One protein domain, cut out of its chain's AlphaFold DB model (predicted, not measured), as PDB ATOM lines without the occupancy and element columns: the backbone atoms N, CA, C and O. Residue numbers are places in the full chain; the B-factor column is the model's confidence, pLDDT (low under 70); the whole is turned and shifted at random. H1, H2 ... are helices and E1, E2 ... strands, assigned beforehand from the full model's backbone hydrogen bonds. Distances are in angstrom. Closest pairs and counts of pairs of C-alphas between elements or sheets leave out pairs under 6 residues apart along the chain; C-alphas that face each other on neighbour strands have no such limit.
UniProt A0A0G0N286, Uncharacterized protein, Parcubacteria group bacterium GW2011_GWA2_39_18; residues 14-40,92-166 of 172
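Overview. This is residues 14 to 40 and 92 to 166 of the 172 residues of an uncharacterized protein of Parcubacteria group bacterium GW2011_GWA2_39_18 (UniProt A0A0G0N286). A strongly twisted sheet bends round into a loose, barrel-like ring, with the helix H2 packed over one open end of it, nearest to E1. The long hairpin of E1 and E2 makes one wall, E11, E5 and E6 carry on from E1, and the small sheet of E7 and E10 fills in where E6 runs on into E7 and E9 into E10; E3 and the short helix H1 lie at the outside, near one end of E2. The printed part has 102 residues, with two named helices and eleven named strands in the order E1 E2 E3 H1 E4 E5 E6 E7 E8 E9 E10 H2 E11. Eight of the strands form a branched sheet, antiparallel but for the pair E2 and E9, and E7 and E10 form an antiparallel sheet of two; the class is mixed, helices and strands. The whole is compact, with a radius of gyration of the C-alphas of 13.1 A and a rounded outline spanning 36 by 30 by 25 A.

Along the chain. E1, residues 14 to 21, begins at C-alpha 14 (141.847, 137.745, 184.783) and is 21.5 A long. E2, residues 27 to 34, is 21.6 A long and bends by 53 degrees at residue 30. E3 is residues 38 to 40, H1 residues 93 to 96 and E4 residues 97 to 99. E5, residues 105 to 109, is 13.6 A long, and E6, residues 117 to 122, is 14.3 A. Four strands of three residues follow: E7, 125 to 127; E8, 133 to 135; E9, 138 to 140; and E10, 142 to 144. H2, residues 149 to 157, begins at C-alpha 149 (161.245, 141.572, 172.119) and is 12.3 A long. E11, residues 161 to 165, is 13.8 A long and ends at C-alpha 165 (141.477, 146.039, 180.954).

Arrangement. E1 and E2 are a hairpin, antiparallel at 160 degrees, with N 18 and O 31 at 2.9 A. On the other side of E1 is E11, antiparallel, with N 15 and O 162 at 2.9 A. E2 has E1 on one side and, on the other side, E9 beside residues 27 to 28 and E4 beside residues 31 to 33. E4 is antiparallel to E2, with N 32 and O 98 at 2.8 A; E9 is parallel to it, with N 28 and O 139 at 2.8 A. E8 and E9 are a hairpin, with N 138 and O 135 at 3.0 A. E5 is antiparallel to E11, with N 107 and O 163 at 2.9 A, and forms a hairpin with E6, with N 106 and O 121 at 2.9 A. E6 runs on into E7 at 69 degrees. E7 and E10 are antiparallel, with N 126 and O 143 at 2.8 A. E9 runs on into E10 at 77 degrees. H2 is on the branched sheet; its closest C-alphas to E1 are those of Leu 17 and Phe 156, 4.7 A apart. The closest C-alphas of E10 and H2 are those of Asp 143 and Lys 149, 6.4 A apart. H1 only grazes the branched sheet, with residues 93 to 96, and H1 and H2 are apart. E3 pairs with no named strand. In H2, 4 of 5 pairs of O i and N i+4 are within hydrogen-bond range; H1 is too short for such a pair.

Size, cuts and confidence. The C-alphas farthest apart, those of Gly 24 and Lys 115, are 38.5 A from each other. Residues 41 to 91 are not printed, and C-alphas 40 and 92 are 11.3 A apart across the cut. Of the links that are printed whole, E5 to E6 is short and the others are tight. The mean pLDDT of the printed part is 92.6, and residues 25 and 131 to 134 are under 70.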
ATOM      1  N   GLU A  14     140.724 138.514 184.244       97.31
ATOM      2  CA  GLU A  14     141.847 137.745 184.783       97.31
ATOM      3  C   GLU A  14     142.100 136.528 183.904       97.31
ATOM      4  O   GLU A  14     141.165 135.868 183.461       97.31
ATOM      5  N   GLY A  15     143.364 136.231 183.635       96.94
ATOM      6  CA  GLY A  15     143.704 135.237 182.631       96.94
ATOM      7  C   GLY A  15     145.189 134.965 182.531       96.94
ATOM      8  O   GLY A  15     145.965 135.245 183.451       96.94
ATOM      9  N   VAL A  16     145.578 134.418 181.391       97.38
ATOM     10  CA  VAL A  16     146.965 134.110 181.043       97.38
ATOM     11  C   VAL A  16     147.279 134.649 179.656       97.38
ATOM     12  O   VAL A  16     146.388 134.848 178.833       97.38
ATOM     13  N   LEU A  17     148.552 134.930 179.407       97.75
ATOM     14  CA  LEU A  17     149.008 135.310 178.074       97.75
ATOM     15  C   LEU A  17     149.195 134.086 177.190       97.75
ATOM     16  O   LEU A  17     149.657 133.055 177.667       97.75
ATOM     17  N   GLU A  18     148.888 134.240 175.909       95.69
ATOM     18  CA  GLU A  18     148.948 133.171 174.919       95.69
ATOM     19  C   GLU A  18     149.515 133.680 173.595       95.69
ATOM     20  O   GLU A  18     149.225 134.802 173.170       95.69
ATOM     21  N   LEU A  19     150.316 132.855 172.925       94.38
ATOM     22  CA  LEU A  19     150.698 133.114 171.543       94.38
ATOM     23  C   LEU A  19     149.757 132.336 170.623       94.38
ATOM     24  O   LEU A  19     149.944 131.142 170.412       94.38
ATOM     25  N   LEU A  20     148.768 133.024 170.054       93.19
ATOM     26  CA  LEU A  20     147.878 132.424 169.066       93.19
ATOM     27  C   LEU A  20     148.616 132.305 167.732       93.19
ATOM     28  O   LEU A  20     148.965 133.330 167.147       93.19
ATOM     29  N   LEU A  21     148.816 131.081 167.248       91.00
ATOM     30  CA  LEU A  21     149.392 130.819 165.930       91.00
ATOM     31  C   LEU A  21     148.284 130.687 164.879       91.00
ATOM     32  O   LEU A  21     147.333 129.927 165.056       91.00
ATOM     33  N   GLU A  22     148.417 131.419 163.778       87.31
ATOM     34  CA  GLU A  22     147.581 131.278 162.592       87.31
ATOM     35  C   GLU A  22     147.835 129.925 161.915       87.31
ATOM     36  O   GLU A  22     148.976 129.492 161.721       87.31
ATOM     37  N   THR A  23     146.764 129.264 161.483       80.00
ATOM     38  CA  THR A  23     146.867 128.056 160.662       80.00
ATOM     39  C   THR A  23     147.307 128.415 159.242       80.00
ATOM     40  O   THR A  23     146.619 129.166 158.554       80.00
ATOM     41  N   GLY A  24     148.415 127.835 158.775       70.19
ATOM     42  CA  GLY A  24     148.856 127.888 157.372       70.19
ATOM     43  C   GLY A  24     149.844 129.004 157.013       70.19
ATOM     44  O   GLY A  24     150.536 128.882 156.006       70.19
ATOM     45  N   THR A  25     149.964 130.048 157.830       63.53
ATOM     46  CA  THR A  25     150.848 131.204 157.578       63.53
ATOM     47  C   THR A  25     151.963 131.356 158.610       63.53
ATOM     48  O   THR A  25     152.713 132.313 158.505       63.53
ATOM     49  N   GLU A  26     152.079 130.453 159.597       76.56
ATOM     50  CA  GLU A  26     153.065 130.468 160.707       76.56
ATOM     51  C   GLU A  26     153.129 131.783 161.523       76.56
ATOM     52  O   GLU A  26     154.022 131.967 162.356       76.56
ATOM     53  N   GLY A  27     152.186 132.703 161.297       85.38
ATOM     54  CA  GLY A  27     152.085 133.996 161.962       85.38
ATOM     55  C   GLY A  27     151.504 133.883 163.368       85.38
ATOM     56  O   GLY A  27     150.671 133.023 163.637       85.38
ATOM     57  N   GLY A  28     151.955 134.737 164.284       91.38
ATOM     58  CA  GLY A  28     151.561 134.712 165.687       91.38
ATOM     59  C   GLY A  28     151.019 136.047 166.190       91.38
ATOM     60  O   GLY A  28     151.634 137.102 165.978       91.38
ATOM     61  N   TYR A  29     149.902 135.993 166.917       94.00
ATOM     62  CA  TYR A  29     149.321 137.119 167.645       94.00
ATOM     63  C   TYR A  29     149.547 137.003 169.147       94.00
ATOM     64  O   TYR A  29     149.367 135.951 169.759       94.00
ATOM     65  N   TRP A  30     149.852 138.141 169.763       96.56
ATOM     66  CA  TRP A  30     149.821 138.280 171.209       96.56
ATOM     67  C   TRP A  30     148.374 138.293 171.691       96.56
ATOM     68  O   TRP A  30     147.624 139.226 171.394       96.56
ATOM     69  N   ALA A  31     147.994 137.267 172.440       97.38
ATOM     70  CA  ALA A  31     146.643 137.082 172.923       97.38
ATOM     71  C   ALA A  31     146.596 136.930 174.448       97.38
ATOM     72  O   ALA A  31     147.596 136.700 175.133       97.38
ATOM     73  N   PHE A  32     145.393 137.097 174.969       97.81
ATOM     74  CA  PHE A  32     145.006 136.865 176.346       97.81
ATOM     75  C   PHE A  32     143.909 135.801 176.349       97.81
ATOM     76  O   PHE A  32     142.943 135.927 175.600       97.81
ATOM     77  N   GLN A  33     144.051 134.785 177.194       97.62
ATOM     78  CA  GLN A  33     143.002 133.811 177.468       97.62
ATOM     79  C   GLN A  33     142.362 134.131 178.820       97.62
ATOM     80  O   GLN A  33     143.036 134.101 179.853       97.62
ATOM     81  N   ASP A  34     141.058 134.409 178.820       97.12
ATOM     82  CA  ASP A  34     140.276 134.616 180.040       97.12
ATOM     83  C   ASP A  34     140.189 133.313 180.850       97.12
ATOM     84  O   ASP A  34     139.764 132.265 180.356       97.12
ATOM     85  N   LYS A  35     140.565 133.385 182.130       95.75
ATOM     86  CA  LYS A  35     140.617 132.237 183.037       95.75
ATOM     87  C   LYS A  35     139.259 131.557 183.206       95.75
ATOM     88  O   LYS A  35     139.226 130.356 183.453       95.75
ATOM     89  N   LYS A  36     138.139 132.279 183.075       95.62
ATOM     90  CA  LYS A  36     136.799 131.667 183.194       95.62
ATOM     91  C   LYS A  36     136.499 130.656 182.075       95.62
ATOM     92  O   LYS A  36     135.571 129.867 182.206       95.62
ATOM     93  N   HIS A  37     137.285 130.693 180.999       95.25
ATOM     94  CA  HIS A  37     137.218 129.804 179.842       95.25
ATOM     95  C   HIS A  37     138.362 128.778 179.819       95.25
ATOM     96  O   HIS A  37     138.616 128.159 178.790       95.25
ATOM     97  N   ILE A  38     139.061 128.602 180.945       92.88
ATOM     98  CA  ILE A  38     140.047 127.539 181.150       92.88
ATOM     99  C   ILE A  38     139.489 126.604 182.217       92.88
ATOM    100  O   ILE A  38     139.254 127.008 183.358       92.88
ATOM    101  N   THR A  39     139.271 125.347 181.851       91.50
ATOM    102  CA  THR A  39     138.730 124.328 182.754       91.50
ATOM    103  C   THR A  39     139.737 123.208 182.964       91.50
ATOM    104  O   THR A  39     140.685 123.049 182.201       91.50
ATOM    105  N   LYS A  40     139.576 122.429 184.036       89.50
ATOM    106  CA  LYS A  40     140.421 121.254 184.257       89.50
ATOM    107  C   LYS A  40     140.028 120.169 183.255       89.50
ATOM    108  O   LYS A  40     138.881 119.727 183.263       89.50
ATOM    109  N   ASP A  92     138.769 126.958 176.102       92.38
ATOM    110  CA  ASP A  92     137.758 127.433 175.146       92.38
ATOM    111  C   ASP A  92     138.293 128.688 174.434       92.38
ATOM    112  O   ASP A  92     138.140 129.825 174.903       92.38
ATOM    113  N   TYR A  93     138.986 128.462 173.314       91.31
ATOM    114  CA  TYR A  93     139.556 129.519 172.475       91.31
ATOM    115  C   TYR A  93     138.495 130.318 171.707       91.31
ATOM    116  O   TYR A  93     138.760 131.453 171.324       91.31
ATOM    117  N   GLU A  94     137.291 129.779 171.498       91.88
ATOM    118  CA  GLU A  94     136.227 130.503 170.791       91.88
ATOM    119  C   GLU A  94     135.646 131.628 171.651       91.88
ATOM    120  O   GLU A  94     135.330 132.704 171.142       91.88
ATOM    121  N   LYS A  95     135.510 131.397 172.963       92.75
ATOM    122  CA  LYS A  95     134.897 132.368 173.885       92.75
ATOM    123  C   LYS A  95     135.898 133.154 174.723       92.75
ATOM    124  O   LYS A  95     135.618 134.294 175.092       92.75
ATOM    125  N   GLY A  96     137.025 132.541 175.083       93.94
ATOM    126  CA  GLY A  96     137.967 133.115 176.044       93.94
ATOM    127  C   GLY A  96     139.131 133.886 175.441       93.94
ATOM    128  O   GLY A  96     139.801 134.620 176.172       93.94
ATOM    129  N   LEU A  97     139.372 133.734 174.139       96.00
ATOM    130  CA  LEU A  97     140.541 134.297 173.487       96.00
ATOM    131  C   LEU A  97     140.315 135.755 173.085       96.00
ATOM    132  O   LEU A  97     139.335 136.113 172.432       96.00
ATOM    133  N   TYR A  98     141.273 136.606 173.431       96.19
ATOM    134  CA  TYR A  98     141.268 138.022 173.098       96.19
ATOM    135  C   TYR A  98     142.627 138.435 172.524       96.19
ATOM    136  O   TYR A  98     143.642 138.411 173.220       96.19
ATOM    137  N   ILE A  99     142.658 138.845 171.253       96.75
ATOM    138  CA  ILE A  99     143.867 139.393 170.620       96.75
ATOM    139  C   ILE A  99     144.108 140.807 171.150       96.75
ATOM    140  O   ILE A  99     143.225 141.663 171.050       96.75
ATOM    141  N   LEU A 100     145.309 141.052 171.685       96.94
ATOM    142  CA  LEU A 100     145.682 142.340 172.267       96.94
ATOM    143  C   LEU A 100     145.699 143.452 171.211       96.94
ATOM    144  O   LEU A 100     146.166 143.268 170.086       96.94
ATOM    145  N   LYS A 101     145.224 144.635 171.599       96.25
ATOM    146  CA  LYS A 101     145.100 145.822 170.748       96.25
ATOM    147  C   LYS A 101     145.744 147.025 171.423       96.25
ATOM    148  O   LYS A 101     145.928 147.068 172.636       96.25
ATOM    149  N   ASN A 102     146.085 148.031 170.623       96.81
ATOM    150  CA  ASN A 102     146.565 149.304 171.158       96.81
ATOM    151  C   ASN A 102     145.563 149.896 172.154       96.81
ATOM    152  O   ASN A 102     144.357 149.767 171.960       96.81
ATOM    153  N   GLU A 103     146.096 150.575 173.168       96.38
ATOM    154  CA  GLU A 103     145.372 151.181 174.295       96.38
ATOM    155  C   GLU A 103     144.808 150.214 175.344       96.38
ATOM    156  O   GLU A 103     144.428 150.683 176.419       96.38
ATOM    157  N   ASP A 104     144.816 148.897 175.111       97.00
ATOM    158  CA  ASP A 104     144.536 147.935 176.180       97.00
ATOM    159  C   ASP A 104     145.508 148.156 177.343       97.00
ATOM    160  O   ASP A 104     146.697 148.405 177.128       97.00
ATOM    161  N   HIS A 105     145.036 148.055 178.585       97.44
ATOM    162  CA  HIS A 105     145.920 148.108 179.749       97.44
ATOM    163  C   HIS A 105     146.127 146.706 180.292       97.44
ATOM    164  O   HIS A 105     145.172 146.006 180.621       97.44
ATOM    165  N   LEU A 106     147.384 146.303 180.413       97.81
ATOM    166  CA  LEU A 106     147.751 144.949 180.788       97.81
ATOM    167  C   LEU A 106     148.708 144.987 181.988       97.81
ATOM    168  O   LEU A 106     149.592 145.843 182.083       97.81
ATOM    169  N   THR A 107     148.509 144.072 182.932       98.44
ATOM    170  CA  THR A 107     149.389 143.859 184.088       98.44
ATOM    171  C   THR A 107     149.774 142.389 184.137       98.44
ATOM    172  O   THR A 107     148.915 141.527 184.300       98.44
ATOM    173  N   ILE A 108     151.068 142.113 183.996       98.56
ATOM    174  CA  ILE A 108     151.649 140.772 183.916       98.56
ATOM    175  C   ILE A 108     152.311 140.446 185.250       98.56
ATOM    176  O   ILE A 108     153.136 141.218 185.748       98.56
ATOM    177  N   TYR A 109     152.000 139.278 185.801       98.44
ATOM    178  CA  TYR A 109     152.506 138.807 187.086       98.44
ATOM    179  C   TYR A 109     153.477 137.635 186.920       98.44
ATOM    180  O   TYR A 109     153.489 136.912 185.919       98.44
ATOM    181  N   SER A 110     154.321 137.431 187.928       97.25
ATOM    182  CA  SER A 110     155.206 136.271 187.998       97.25
ATOM    183  C   SER A 110     154.414 134.995 188.277       97.25
ATOM    184  O   SER A 110     153.614 134.935 189.205       97.25
ATOM    185  N   LYS A 111     154.717 133.917 187.543       94.50
ATOM    186  CA  LYS A 111     154.172 132.579 187.835       94.50
ATOM    187  C   LYS A 111     154.542 132.057 189.226       94.50
ATOM    188  O   LYS A 111     153.791 131.282 189.800       94.50
ATOM    189  N   ARG A 112     155.714 132.444 189.741       95.25
ATOM    190  CA  ARG A 112     156.219 131.980 191.048       95.25
ATOM    191  C   ARG A 112     155.700 132.816 192.215       95.25
ATOM    192  O   ARG A 112     155.736 132.355 193.346       95.25
ATOM    193  N   ASP A 113     155.281 134.045 191.938       95.25
ATOM    194  CA  ASP A 113     154.835 135.004 192.944       95.25
ATOM    195  C   ASP A 113     153.749 135.891 192.333       95.25
ATOM    196  O   ASP A 113     154.038 136.812 191.567       95.25
ATOM    197  N   SER A 114     152.497 135.614 192.693       92.62
ATOM    198  CA  SER A 114     151.324 136.311 192.162       92.62
ATOM    199  C   SER A 114     151.260 137.792 192.541       92.62
ATOM    200  O   SER A 114     150.491 138.536 191.936       92.62
ATOM    201  N   LYS A 115     152.065 138.248 193.509       95.25
ATOM    202  CA  LYS A 115     152.141 139.661 193.905       95.25
ATOM    203  C   LYS A 115     153.214 140.425 193.134       95.25
ATOM    204  O   LYS A 115     153.156 141.651 193.061       95.25
ATOM    205  N   LYS A 116     154.181 139.728 192.528       97.94
ATOM    206  CA  LYS A 116     155.261 140.354 191.764       97.94
ATOM    207  C   LYS A 116     154.795 140.712 190.354       97.94
ATOM    208  O   LYS A 116     154.625 139.835 189.506       97.94
ATOM    209  N   ILE A 117     154.675 142.011 190.094       98.38
ATOM    210  CA  ILE A 117     154.427 142.560 188.756       98.38
ATOM    211  C   ILE A 117     155.723 142.472 187.941       98.38
ATOM    212  O   ILE A 117     156.762 142.989 188.345       98.38
ATOM    213  N   LEU A 118     155.661 141.798 186.793       98.25
ATOM    214  CA  LEU A 118     156.754 141.724 185.820       98.25
ATOM    215  C   LEU A 118     156.718 142.897 184.842       98.25
ATOM    216  O   LEU A 118     157.767 143.380 184.428       98.25
ATOM    217  N   TRP A 119     155.515 143.335 184.473       98.50
ATOM    218  CA  TRP A 119     155.290 144.469 183.588       98.50
ATOM    219  C   TRP A 119     153.860 144.988 183.773       98.50
ATOM    220  O   TRP A 119     152.941 144.202 184.002       98.50
ATOM    221  N   SER A 120     153.653 146.299 183.667       98.31
ATOM    222  CA  SER A 120     152.313 146.879 183.590       98.31
ATOM    223  C   SER A 120     152.323 148.133 182.735       98.31
ATOM    224  O   SER A 120     153.198 148.983 182.893       98.31
ATOM    225  N   GLY A 121     151.321 148.280 181.877       97.81
ATOM    226  CA  GLY A 121     151.158 149.489 181.088       97.81
ATOM    227  C   GLY A 121     150.137 149.336 179.976       97.81
ATOM    228  O   GLY A 121     149.456 148.316 179.860       97.81
ATOM    229  N   LYS A 122     150.064 150.374 179.145       97.94
ATOM    230  CA  LYS A 122     149.263 150.365 177.926       97.94
ATOM    231  C   LYS A 122     149.971 149.618 176.803       97.94
ATOM    232  O   LYS A 122     151.177 149.773 176.587       97.94
ATOM    233  N   ILE A 123     149.198 148.853 176.050       98.12
ATOM    234  CA  ILE A 123     149.636 148.187 174.837       98.12
ATOM    235  C   ILE A 123     149.839 149.228 173.730       98.12
ATOM    236  O   ILE A 123     148.997 150.088 173.474       98.12
ATOM    237  N   SER A 124     151.000 149.147 173.089       97.94
ATOM    238  CA  SER A 124     151.440 149.984 171.977       97.94
ATOM    239  C   SER A 124     152.231 149.098 171.015       97.94
ATOM    240  O   SER A 124     153.449 148.960 171.108       97.94
ATOM    241  N   LEU A 125     151.508 148.436 170.122       96.12
ATOM    242  CA  LEU A 125     152.009 147.469 169.160       96.12
ATOM    243  C   LEU A 125     152.652 148.169 167.960       96.12
ATOM    244  O   LEU A 125     152.007 148.917 167.223       96.12
ATOM    245  N   LYS A 126     153.932 147.874 167.735       94.94
ATOM    246  CA  LYS A 126     154.642 148.136 166.484       94.94
ATOM    247  C   LYS A 126     154.403 146.953 165.548       94.94
ATOM    248  O   LYS A 126     154.989 145.895 165.765       94.94
ATOM    249  N   GLN A 127     153.553 147.149 164.544       93.19
ATOM    250  CA  GLN A 127     153.240 146.140 163.530       93.19
ATOM    251  C   GLN A 127     154.452 145.862 162.633       93.19
ATOM    252  O   GLN A 127     155.240 146.771 162.349       93.19
ATOM    253  N   HIS A 128     154.570 144.622 162.175       88.69
ATOM    254  CA  HIS A 128     155.567 144.180 161.206       88.69
ATOM    255  C   HIS A 128     154.893 143.758 159.903       88.69
ATOM    256  O   HIS A 128     153.716 143.404 159.882       88.69
ATOM    257  N   SER A 129     155.645 143.791 158.805       83.19
ATOM    258  CA  SER A 129     155.203 143.212 157.537       83.19
ATOM    259  C   SER A 129     155.103 141.689 157.630       83.19
ATOM    260  O   SER A 129     155.858 141.051 158.370       83.19
ATOM    261  N   SER A 130     154.216 141.104 156.824       77.38
ATOM    262  CA  SER A 130     154.083 139.652 156.675       77.38
ATOM    263  C   SER A 130     155.434 138.983 156.378       77.38
ATOM    264  O   SER A 130     156.298 139.585 155.741       77.38
ATOM    265  N   PHE A 131     155.610 137.740 156.843       68.12
ATOM    266  CA  PHE A 131     156.815 136.910 156.637       68.12
ATOM    267  C   PHE A 131     158.115 137.430 157.261       68.12
ATOM    268  O   PHE A 131     159.210 136.971 156.930       68.12
ATOM    269  N   THR A 132     158.032 138.367 158.203       69.00
ATOM    270  CA  THR A 132     159.225 138.817 158.913       69.00
ATOM    271  C   THR A 132     159.520 137.859 160.072       69.00
ATOM    272  O   THR A 132     158.782 137.776 161.054       69.00
ATOM    273  N   LYS A 133     160.611 137.091 159.963       65.19
ATOM    274  CA  LYS A 133     161.067 136.185 161.030       65.19
ATOM    275  C   LYS A 133     161.602 137.004 162.201       65.19
ATOM    276  O   LYS A 133     162.548 137.772 162.033       65.19
ATOM    277  N   HIS A 134     161.017 136.844 163.386       68.62
ATOM    278  CA  HIS A 134     161.317 137.738 164.506       68.62
ATOM    279  C   HIS A 134     161.980 137.045 165.690       68.62
ATOM    280  O   HIS A 134     163.151 137.300 165.972       68.62
ATOM    281  N   ILE A 135     161.245 136.222 166.438       80.31
ATOM    282  CA  ILE A 135     161.653 135.808 167.787       80.31
ATOM    283  C   ILE A 135     161.535 134.292 167.901       80.31
ATOM    284  O   ILE A 135     160.490 133.727 167.609       80.31
ATOM    285  N   PHE A 136     162.629 133.631 168.296       82.94
ATOM    286  CA  PHE A 136     162.717 132.166 168.437       82.94
ATOM    287  C   PHE A 136     162.323 131.371 167.182       82.94
ATOM    288  O   PHE A 136     161.921 130.220 167.268       82.94
ATOM    289  N   GLY A 137     162.467 131.984 166.006       83.56
ATOM    290  CA  GLY A 137     162.110 131.365 164.735       83.56
ATOM    291  C   GLY A 137     160.652 131.541 164.318       83.56
ATOM    292  O   GLY A 137     160.348 131.216 163.180       83.56
ATOM    293  N   LEU A 138     159.811 132.121 165.179       84.19
ATOM    294  CA  LEU A 138     158.392 132.365 164.931       84.19
ATOM    295  C   LEU A 138     158.183 133.660 164.135       84.19
ATOM    296  O   LEU A 138     158.935 134.638 164.293       84.19
ATOM    297  N   TRP A 139     157.154 133.674 163.288       88.94
ATOM    298  CA  TRP A 139     156.684 134.885 162.619       88.94
ATOM    299  C   TRP A 139     155.652 135.549 163.520       88.94
ATOM    300  O   TRP A 139     154.710 134.917 163.977       88.94
ATOM    301  N   ILE A 140     155.858 136.822 163.844       90.12
ATOM    302  CA  ILE A 140     155.040 137.548 164.820       90.12
ATOM    303  C   ILE A 140     154.562 138.843 164.176       90.12
ATOM    304  O   ILE A 140     155.370 139.588 163.628       90.12
ATOM    305  N   HIS A 141     153.274 139.155 164.291       91.56
ATOM    306  CA  HIS A 141     152.709 140.317 163.596       91.56
ATOM    307  C   HIS A 141     153.054 141.667 164.238       91.56
ATOM    308  O   HIS A 141     153.030 142.688 163.556       91.56
ATOM    309  N   ALA A 142     153.415 141.708 165.523       93.75
ATOM    310  CA  ALA A 142     153.772 142.956 166.193       93.75
ATOM    311  C   ALA A 142     154.729 142.777 167.379       93.75
ATOM    312  O   ALA A 142     154.845 141.697 167.939       93.75
ATOM    313  N   ASP A 143     155.360 143.858 167.834       93.81
ATOM    314  CA  ASP A 143     156.068 143.928 169.122       93.81
ATOM    315  C   ASP A 143     155.485 145.027 170.011       93.81
ATOM    316  O   ASP A 143     155.067 146.072 169.515       93.81
ATOM    317  N   GLN A 144     155.547 144.860 171.332       97.12
ATOM    318  CA  GLN A 144     155.256 145.953 172.257       97.12
ATOM    319  C   GLN A 144     156.376 147.006 172.230       97.12
ATOM    320  O   GLN A 144     157.540 146.724 172.529       97.12
ATOM    321  N   LYS A 145     156.024 148.256 171.920       96.88
ATOM    322  CA  LYS A 145     156.949 149.393 171.914       96.88
ATOM    323  C   LYS A 145     157.551 149.601 173.305       96.88
ATOM    324  O   LYS A 145     156.851 149.599 174.314       96.88
ATOM    325  N   GLY A 146     158.866 149.818 173.342       95.88
ATOM    326  CA  GLY A 146     159.602 150.098 174.579       95.88
ATOM    327  C   GLY A 146     159.878 148.873 175.456       95.88
ATOM    328  O   GLY A 146     160.468 149.025 176.519       95.88
ATOM    329  N   VAL A 147     159.503 147.665 175.022       96.75
ATOM    330  CA  VAL A 147     159.813 146.415 175.726       96.75
ATOM    331  C   VAL A 147     160.751 145.573 174.866       96.75
ATOM    332  O   VAL A 147     160.610 145.500 173.646       96.75
ATOM    333  N   ASN A 148     161.741 144.932 175.490       96.31
ATOM    334  CA  ASN A 148     162.612 144.007 174.773       96.31
ATOM    335  C   ASN A 148     161.786 142.853 174.181       96.31
ATOM    336  O   ASN A 148     161.056 142.177 174.902       96.31
ATOM    337  N   LYS A 149     161.971 142.592 172.885       94.19
ATOM    338  CA  LYS A 149     161.245 141.572 172.119       94.19
ATOM    339  C   LYS A 149     161.253 140.183 172.767       94.19
ATOM    340  O   LYS A 149     160.207 139.561 172.925       94.19
ATOM    341  N   LYS A 150     162.427 139.699 173.190       95.00
ATOM    342  CA  LYS A 150     162.564 138.378 173.827       95.00
ATOM    343  C   LYS A 150     161.878 138.350 175.185       95.00
ATOM    344  O   LYS A 150     161.265 137.346 175.534       95.00
ATOM    345  N   THR A 151     161.984 139.427 175.959       96.56
ATOM    346  CA  THR A 151     161.282 139.549 177.243       96.56
ATOM    347  C   THR A 151     159.772 139.518 177.042       96.56
ATOM    348  O   THR A 151     159.100 138.749 177.721       96.56
ATOM    349  N   TRP A 152     159.266 140.284 176.072       96.88
ATOM    350  CA  TRP A 152     157.851 140.322 175.722       96.88
ATOM    351  C   TRP A 152     157.339 138.937 175.330       96.88
ATOM    352  O   TRP A 152     156.470 138.406 176.011       96.88
ATOM    353  N   ALA A 153     157.958 138.299 174.332       95.50
ATOM    354  CA  ALA A 153     157.582 136.959 173.875       95.50
ATOM    355  C   ALA A 153     157.606 135.915 175.004       95.50
ATOM    356  O   ALA A 153     156.716 135.073 175.103       95.50
ATOM    357  N   ASN A 154     158.593 135.991 175.904       96.12
ATOM    358  CA  ASN A 154     158.692 135.080 177.041       96.12
ATOM    359  C   ASN A 154     157.499 135.162 178.003       96.12
ATOM    360  O   ASN A 154     157.246 134.179 178.692       96.12
ATOM    361  N   TYR A 155     156.787 136.288 178.095       97.62
ATOM    362  CA  TYR A 155     155.586 136.360 178.929       97.62
ATOM    363  C   TYR A 155     154.447 135.495 178.368       97.62
ATOM    364  O   TYR A 155     153.751 134.839 179.143       97.62
ATOM    365  N   PHE A 156     154.312 135.436 177.041       96.81
ATOM    366  CA  PHE A 156     153.302 134.634 176.340       96.81
ATOM    367  C   PHE A 156     153.683 133.156 176.324       96.81
ATOM    368  O   PHE A 156     152.915 132.326 176.782       96.81
ATOM    369  N   LEU A 157     154.920 132.830 175.934       94.06
ATOM    370  CA  LEU A 157     155.402 131.439 175.887       94.06
ATOM    371  C   LEU A 157     155.430 130.752 177.260       94.06
ATOM    372  O   LEU A 157     155.479 129.531 177.357       94.06
ATOM    373  N   LYS A 158     155.454 131.532 178.345       95.44
ATOM    374  CA  LYS A 158     155.384 131.008 179.713       95.44
ATOM    375  C   LYS A 158     153.972 131.032 180.279       95.44
ATOM    376  O   LYS A 158     153.819 130.630 181.431       95.44
ATOM    377  N   HIS A 159     152.970 131.487 179.535       95.94
ATOM    378  CA  HIS A 159     151.592 131.667 179.991       95.94
ATOM    379  C   HIS A 159     151.511 132.455 181.307       95.94
ATOM    380  O   HIS A 159     150.991 131.976 182.318       95.94
ATOM    381  N   CYS A 160     152.142 133.634 181.355       97.81
ATOM    382  CA  CYS A 160     152.185 134.445 182.571       97.81
ATOM    383  C   CYS A 160     150.770 134.870 183.029       97.81
ATOM    384  O   CYS A 160     149.990 135.353 182.200       97.81
ATOM    385  N   PRO A 161     150.447 134.764 184.337       98.00
ATOM    386  CA  PRO A 161     149.189 135.257 184.887       98.00
ATOM    387  C   PRO A 161     149.053 136.755 184.664       98.00
ATOM    388  O   PRO A 161     150.024 137.499 184.822       98.00
ATOM    389  N   THR A 162     147.854 137.192 184.299       98.06
ATOM    390  CA  THR A 162     147.650 138.528 183.748       98.06
ATOM    391  C   THR A 162     146.285 139.089 184.106       98.06
ATOM    392  O   THR A 162     145.291 138.365 184.157       98.06
ATOM    393  N   LYS A 163     146.246 140.405 184.323       98.00
ATOM    394  CA  LYS A 163     145.011 141.189 184.318       98.00
ATOM    395  C   LYS A 163     144.967 142.057 183.070       98.00
ATOM    396  O   LYS A 163     145.962 142.703 182.737       98.00
ATOM    397  N   LEU A 164     143.818 142.073 182.409       97.50
ATOM    398  CA  LEU A 164     143.561 142.857 181.208       97.50
ATOM    399  C   LEU A 164     142.392 143.806 181.464       97.50
ATOM    400  O   LEU A 164     141.342 143.397 181.951       97.50
ATOM    401  N   VAL A 165     142.562 145.068 181.090       96.50
ATOM    402  CA  VAL A 165     141.477 146.039 180.954       96.50
ATOM    403  C   VAL A 165     141.377 146.388 179.472       96.50
ATOM    404  O   VAL A 165     142.212 147.156 178.981       96.50
ATOM    405  N   PRO A 166     140.400 145.816 178.745       94.88
ATOM    406  CA  PRO A 166     140.231 146.096 177.328       94.88
ATOM    407  C   PRO A 166     139.899 147.568 177.091       94.88
ATOM    408  O   PRO A 166     139.073 148.155 177.800       94.88
TER     409      PRO A 166